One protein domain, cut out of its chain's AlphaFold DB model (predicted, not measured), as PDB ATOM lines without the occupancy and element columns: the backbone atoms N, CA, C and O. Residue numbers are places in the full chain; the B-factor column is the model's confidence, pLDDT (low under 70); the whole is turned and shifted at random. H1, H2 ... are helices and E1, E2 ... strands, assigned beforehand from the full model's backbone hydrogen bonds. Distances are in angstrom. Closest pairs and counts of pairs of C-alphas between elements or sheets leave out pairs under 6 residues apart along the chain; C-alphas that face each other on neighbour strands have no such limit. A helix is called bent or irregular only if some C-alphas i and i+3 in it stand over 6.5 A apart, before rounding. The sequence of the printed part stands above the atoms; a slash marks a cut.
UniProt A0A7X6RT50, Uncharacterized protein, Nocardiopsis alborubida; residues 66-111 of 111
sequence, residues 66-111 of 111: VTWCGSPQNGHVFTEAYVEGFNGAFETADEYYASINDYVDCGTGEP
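AT A GLANCE: This is residues 66 to 111 of the 111 residues of an uncharacterized protein of Nocardiopsis alborubida (UniProt A0A7X6RT50). A small two-stranded hairpin, E1 and E2, makes one end of an elongated U: H1 leads away from the hairpin, the link of residues 87 to 92 turns the chain at the other end, and H2 comes back toward the hairpin. The two helices are the arms of the U, tilted steeply to each other with few contacts between them, and residues 105 to 111, after H2, fold back toward it. The printed part has 46 residues, with two named strands and two named helices in the order E1, E2, H1, H2 along the chain; the sheet has the order E1 - E2 and is antiparallel. The class is mixed, helices and strands, with 24 residues in helices and 7 in strands. The whole is compact, with a radius of gyration of the C-alphas of 10.7 A, and its C-alphas span 31 by 17 by 13 A along the three main axes.

IN THESE COORDINATES: The sheet consists of E1, residues 66 to 68, and E2, residues 71 to 74. E1 begins at C-alpha 66, at (147.790, -22.554, 18.555), and measures 5.8 A from first to last C-alpha. E2, the longest strand, measures 10.1 A and ends at C-alpha 74. H1, residues 75 to 86, follows with no residue between, starting at C-alpha 75, at (148.982, -22.744, 13.196), and measures 17.0 A from first to last C-alpha. H2, residues 93 to 104, measures 16.4 A and ends at C-alpha 104, at (140.787, -15.250, 16.985). Each of the two helices has 12 residues, and neither is bent or irregular.

HOW THE PARTS SIT: E1 and E2 are antiparallel neighbours and form a hairpin. The angle between their N-to-C directions is 135 degrees. The C-alphas of Thr 67 and Pro 72 face each other at 4.4 A, and those of Val 66 and Gln 73 at 5.3 A. Across the pair, N 66 and O 73 are 2.8 A apart and N 71 and O 68 are 3.1 A apart, both within hydrogen-bond range. Outward from the sheet, the closest C-alphas of E1 and H1 are those of Val 66 and Gly 75, 5.5 A apart, while the centres of these two elements are 12.8 A apart. H1 and H2 are close but not clearly touching, with 1 pair of C-alphas within 8 A. That closest pair is Tyr 82 and Tyr 103, whose C-alphas are 7.9 A apart. The two helices run opposite ways. Their lines stand at a steep tilt of 48 degrees, and their centres are 13.3 A apart. The closest C-alphas of H2 and E1 are those of Val 104 and Trp 68, 7.3 A apart. H2 and E2 are apart. In H2 every O i to N i+4 pair is within hydrogen-bond range, and in H1 7 of 8 are.

THE WHOLE: The two C-alphas farthest apart are those of Pro 72, in E2, and Glu 91, between H1 and H2, at 31.4 A. From the first printed C-alpha, Val 66, to the last, Pro 111, the distance is 23.6 A. The printed part runs from residue 66 to residue 111 without a cut, and Pro 111 is the chain's last residue. The links from E1 to E2 and from E2 to H1 are tight, and the link from H1 to H2, with 6 residues, is short; there is no long link. The mean pLDDT of the printed part is 92.0, and no printed residue is under 70.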
ATOM      1  N   VAL A  66     148.570 -23.588  17.880       88.56
ATOM      2  CA  VAL A  66     147.790 -22.554  18.555       88.56
ATOM      3  C   VAL A  66     146.631 -23.208  19.309       88.56
ATOM      4  O   VAL A  66     146.036 -24.172  18.833       88.56
ATOM      5  N   THR A  67     146.297 -22.729  20.500       89.31
ATOM      6  CA  THR A  67     145.164 -23.204  21.308       89.31
ATOM      7  C   THR A  67     143.919 -22.378  21.009       89.31
ATOM      8  O   THR A  67     143.434 -21.570  21.800       89.31
ATOM      9  N   TRP A  68     143.310 -22.647  19.863       89.44
ATOM     10  CA  TRP A  68     142.084 -21.965  19.483       89.44
ATOM     11  C   TRP A  68     140.852 -22.627  20.122       89.44
ATOM     12  O   TRP A  68     140.593 -23.823  19.964       89.44
ATOM     13  N   CYS A  69     140.092 -21.849  20.897       91.19
ATOM     14  CA  CYS A  69     138.847 -22.277  21.554       91.19
ATOM     15  C   CYS A  69     138.986 -23.523  22.439       91.19
ATOM     16  O   CYS A  69     138.098 -24.375  22.510       91.19
ATOM     17  N   GLY A  70     140.123 -23.623  23.134       89.44
ATOM     18  CA  GLY A  70     140.413 -24.705  24.074       89.44
ATOM     19  C   GLY A  70     140.874 -26.009  23.420       89.44
ATOM     20  O   GLY A  70     141.010 -27.008  24.124       89.44
ATOM     21  N   SER A  71     141.117 -26.012  22.107       89.00
ATOM     22  CA  SER A  71     141.679 -27.156  21.390       89.00
ATOM     23  C   SER A  71     142.971 -26.756  20.675       89.00
ATOM     24  O   SER A  71     142.997 -25.705  20.038       89.00
ATOM     25  N   PRO A  72     144.034 -27.575  20.745       90.75
ATOM     26  CA  PRO A  72     145.223 -27.341  19.941       90.75
ATOM     27  C   PRO A  72     144.880 -27.497  18.455       90.75
ATOM     28  O   PRO A  72     144.160 -28.416  18.056       90.75
ATOM     29  N   GLN A  73     145.392 -26.577  17.650       91.56
ATOM     30  CA  GLN A  73     145.277 -26.528  16.201       91.56
ATOM     31  C   GLN A  73     146.662 -26.262  15.624       91.56
ATOM     32  O   GLN A  73     147.435 -25.490  16.184       91.56
ATOM     33  N   ASN A  74     146.973 -26.859  14.480       91.88
ATOM     34  CA  ASN A  74     148.162 -26.474  13.729       91.88
ATOM     35  C   ASN A  74     148.018 -25.009  13.267       91.88
ATOM     36  O   ASN A  74     146.971 -24.634  12.733       91.88
ATOM     37  N   GLY A  75     149.043 -24.180  13.481       90.81
ATOM     38  CA  GLY A  75     148.982 -22.744  13.196       90.81
ATOM     39  C   GLY A  75     148.775 -22.428  11.714       90.81
ATOM     40  O   GLY A  75     148.060 -21.478  11.377       90.81
ATOM     41  N   HIS A  76     149.341 -23.242  10.819       91.25
ATOM     42  CA  HIS A  76     149.118 -23.114   9.381       91.25
ATOM     43  C   HIS A  76     147.664 -23.438   9.029       91.25
ATOM     44  O   HIS A  76     147.023 -22.608   8.385       91.25
ATOM     45  N   VAL A  77     147.123 -24.563   9.503       92.19
ATOM     46  CA  VAL A  77     145.722 -24.954   9.257       92.19
ATOM     47  C   VAL A  77     144.747 -23.902   9.793       92.19
ATOM     48  O   VAL A  77     143.793 -23.535   9.111       92.19
ATOM     49  N   PHE A  78     145.004 -23.381  10.996       92.44
ATOM     50  CA  PHE A  78     144.221 -22.300  11.596       92.44
ATOM     51  C   PHE A  78     144.202 -21.044  10.710       92.44
ATOM     52  O   PHE A  78     143.143 -20.493  10.416       92.44
ATOM     53  N   THR A  79     145.372 -20.611  10.237       91.00
ATOM     54  CA  THR A  79     145.494 -19.399   9.415       91.00
ATOM     55  C   THR A  79     144.915 -19.598   8.012       91.00
ATOM     56  O   THR A  79     144.249 -18.706   7.482       91.00
ATOM     57  N   GLU A  80     145.144 -20.762   7.404       92.50
ATOM     58  CA  GLU A  80     144.642 -21.108   6.073       92.50
ATOM     59  C   GLU A  80     143.113 -21.145   6.049       92.50
ATOM     60  O   GLU A  80     142.519 -20.533   5.164       92.50
ATOM     61  N   ALA A  81     142.475 -21.739   7.061       93.12
ATOM     62  CA  ALA A  81     141.016 -21.786   7.161       93.12
ATOM     63  C   ALA A  81     140.375 -20.386   7.142       93.12
ATOM     64  O   ALA A  81     139.366 -20.174   6.465       93.12
ATOM     65  N   TYR A  82     140.970 -19.412   7.842       94.00
ATOM     66  CA  TYR A  82     140.506 -18.024   7.805       94.00
ATOM     67  C   TYR A  82     140.679 -17.400   6.413       94.00
ATOM     68  O   TYR A  82     139.752 -16.797   5.872       94.00
ATOM     69  N   VAL A  83     141.863 -17.553   5.809       91.94
ATOM     70  CA  VAL A  83     142.141 -16.985   4.484       91.94
ATOM     71  C   VAL A  83     141.218 -17.591   3.431       91.94
ATOM     72  O   VAL A  83     140.634 -16.847   2.652       91.94
ATOM     73  N   GLU A  84     141.026 -18.908   3.408       94.00
ATOM     74  CA  GLU A  84     140.120 -19.563   2.461       94.00
ATOM     75  C   GLU A  84     138.664 -19.112   2.626       94.00
ATOM     76  O   GLU A  84     137.967 -18.924   1.627       94.00
ATOM     77  N   GLY A  85     138.209 -18.897   3.867       92.25
ATOM     78  CA  GLY A  85     136.848 -18.448   4.157       92.25
ATOM     79  C   GLY A  85     136.576 -16.990   3.776       92.25
ATOM     80  O   GLY A  85     135.471 -16.669   3.337       92.25
ATOM     81  N   PHE A  86     137.577 -16.115   3.908       93.81
ATOM     82  CA  PHE A  86     137.375 -14.662   3.852       93.81
ATOM     83  C   PHE A  86     138.237 -13.922   2.820       93.81
ATOM     84  O   PHE A  86     138.223 -12.687   2.764       93.81
ATOM     85  N   ASN A  87     138.985 -14.628   1.967       91.00
ATOM     86  CA  ASN A  87     139.768 -13.994   0.909       91.00
ATOM     87  C   ASN A  87     138.864 -13.187  -0.042       91.00
ATOM     88  O   ASN A  87     138.035 -13.739  -0.763       91.00
ATOM     89  N   GLY A  88     139.054 -11.865  -0.054       90.88
ATOM     90  CA  GLY A  88     138.247 -10.938  -0.850       90.88
ATOM     91  C   GLY A  88     136.867 -10.615  -0.266       90.88
ATOM     92  O   GLY A  88     136.057 -10.025  -0.975       90.88
ATOM     93  N   ALA A  89     136.594 -10.976   0.994       93.00
ATOM     94  CA  ALA A  89     135.309 -10.718   1.651       93.00
ATOM     95  C   ALA A  89     135.144  -9.280   2.184       93.00
ATOM     96  O   ALA A  89     134.018  -8.869   2.449       93.00
ATOM     97  N   PHE A  90     136.233  -8.516   2.329       94.75
ATOM     98  CA  PHE A  90     136.226  -7.183   2.949       94.75
ATOM     99  C   PHE A  90     136.672  -6.096   1.974       94.75
ATOM    100  O   PHE A  90     137.635  -6.280   1.224       94.75
ATOM    101  N   GLU A  91     136.000  -4.946   2.015       93.50
ATOM    102  CA  GLU A  91     136.325  -3.790   1.171       93.50
ATOM    103  C   GLU A  91     137.306  -2.839   1.870       93.50
ATOM    104  O   GLU A  91     138.052  -2.106   1.213       93.50
ATOM    105  N   THR A  92     137.330  -2.862   3.205       94.62
ATOM    106  CA  THR A  92     138.164  -1.984   4.029       94.62
ATOM    107  C   THR A  92     139.071  -2.754   4.987       94.62
ATOM    108  O   THR A  92     138.816  -3.897   5.365       94.62
ATOM    109  N   ALA A  93     140.149  -2.095   5.419       91.56
ATOM    110  CA  ALA A  93     141.037  -2.647   6.437       91.56
ATOM    111  C   ALA A  93     140.330  -2.809   7.795       91.56
ATOM    112  O   ALA A  93     140.596  -3.778   8.498       91.56
ATOM    113  N   ASP A  94     139.423  -1.895   8.148       94.94
ATOM    114  CA  ASP A  94     138.705  -1.931   9.428       94.94
ATOM    115  C   ASP A  94     137.783  -3.156   9.524       94.94
ATOM    116  O   ASP A  94     137.774  -3.827  10.553       94.94
ATOM    117  N   GLU A  95     137.071  -3.496   8.444       94.69
ATOM    118  CA  GLU A  95     136.251  -4.715   8.361       94.69
ATOM    119  C   GLU A  95     137.106  -5.980   8.486       94.69
ATOM    120  O   GLU A  95     136.789  -6.871   9.271       94.69
ATOM    121  N   TYR A  96     138.235  -6.028   7.774       93.31
ATOM    122  CA  TYR A  96     139.182  -7.137   7.874       93.31
ATOM    123  C   TYR A  96     139.721  -7.315   9.300       93.31
ATOM    124  O   TYR A  96     139.777  -8.435   9.806       93.31
ATOM    125  N   TYR A  97     140.102  -6.228   9.979       93.06
ATOM    126  CA  TYR A  97     140.593  -6.310  11.355       93.06
ATOM    127  C   TYR A  97     139.491  -6.677  12.350       93.06
ATOM    128  O   TYR A  97     139.769  -7.399  13.305       93.06
ATOM    129  N   ALA A  98     138.257  -6.207  12.147       95.25
ATOM    130  CA  ALA A  98     137.117  -6.615  12.962       95.25
ATOM    131  C   ALA A  98     136.868  -8.126  12.846       95.25
ATOM    132  O   ALA A  98     136.765  -8.797  13.869       95.25
ATOM    133  N   SER A  99     136.882  -8.658  11.622       96.19
ATOM    134  CA  SER A  99     136.739 -10.091  11.356       96.19
ATOM    135  C   SER A  99     137.861 -10.928  11.978       96.19
ATOM    136  O   SER A  99     137.572 -11.901  12.672       96.19
ATOM    137  N   ILE A 100     139.134 -10.528  11.822       94.19
ATOM    138  CA  ILE A 100     140.250 -11.235  12.473       94.19
ATOM    139  C   ILE A 100     140.070 -11.254  13.985       94.19
ATOM    140  O   ILE A 100     140.245 -12.304  14.594       94.19
ATOM    141  N   ASN A 101     139.746 -10.108  14.592       94.25
ATOM    142  CA  ASN A 101     139.591 -10.012  16.042       94.25
ATOM    143  C   ASN A 101     138.452 -10.898  16.556       94.25
ATOM    144  O   ASN A 101     138.603 -11.499  17.614       94.25
ATOM    145  N   ASP A 102     137.350 -10.999  15.810       95.31
ATOM    146  CA  ASP A 102     136.255 -11.914  16.128       95.31
ATOM    147  C   ASP A 102     136.699 -13.378  15.990       95.31
ATOM    148  O   ASP A 102     136.581 -14.154  16.934       95.31
ATOM    149  N   TYR A 103     137.310 -13.750  14.863       94.50
ATOM    150  CA  TYR A 103     137.758 -15.119  14.593       94.50
ATOM    151  C   TYR A 103     138.762 -15.638  15.635       94.50
ATOM    152  O   TYR A 103     138.600 -16.737  16.173       94.50
ATOM    153  N   VAL A 104     139.790 -14.849  15.974       92.06
ATOM    154  CA  VAL A 104     140.787 -15.250  16.985       92.06
ATOM    155  C   VAL A 104     140.188 -15.348  18.394       92.06
ATOM    156  O   VAL A 104     140.722 -16.093  19.213       92.06
ATOM    157  N   ASP A 105     139.069 -14.660  18.664       93.12
ATOM    158  CA  ASP A 105     138.302 -14.725  19.920       93.12
ATOM    159  C   ASP A 105     137.143 -15.741  19.856       93.12
ATOM    160  O   ASP A 105     136.127 -15.607  20.536       93.12
ATOM    161  N   CYS A 106     137.297 -16.788  19.039       92.19
ATOM    162  CA  CYS A 106     136.322 -17.875  18.880       92.19
ATOM    163  C   CYS A 106     134.976 -17.474  18.267       92.19
ATOM    164  O   CYS A 106     134.002 -18.227  18.366       92.19
ATOM    165  N   GLY A 107     134.920 -16.307  17.636       91.25
ATOM    166  CA  GLY A 107     133.815 -15.880  16.798       91.25
ATOM    167  C   GLY A 107     133.827 -16.544  15.421       91.25
ATOM    168  O   GLY A 107     134.608 -17.458  15.138       91.25
ATOM    169  N   THR A 108     132.914 -16.109  14.556       91.62
ATOM    170  CA  THR A 108     132.777 -16.666  13.204       91.62
ATOM    171  C   THR A 108     133.690 -15.977  12.197       91.62
ATOM    172  O   THR A 108     133.995 -16.571  11.166       91.62
ATOM    173  N   GLY A 109     134.137 -14.750  12.483       88.81
ATOM    174  CA  GLY A 109     134.845 -13.889  11.537       88.81
ATOM    175  C   GLY A 109     133.943 -13.341  10.427       88.81
ATOM    176  O   GLY A 109     134.436 -12.715   9.490       88.81
ATOM    177  N   GLU A 110     132.632 -13.572  10.487       89.50
ATOM    178  CA  GLU A 110     131.707 -13.080   9.466       89.50
ATOM    179  C   GLU A 110     131.479 -11.555   9.594       89.50
ATOM    180  O   GLU A 110     131.519 -11.034  10.713       89.50
ATOM    181  N   PRO A 111     131.262 -10.835   8.471       77.75
ATOM    182  CA  PRO A 111     130.914  -9.409   8.472       77.75
ATOM    183  C   PRO A 111     129.618  -9.059   9.222       77.75
ATOM    184  O   PRO A 111     128.647  -9.852   9.158       77.75
TER     185      PRO A 111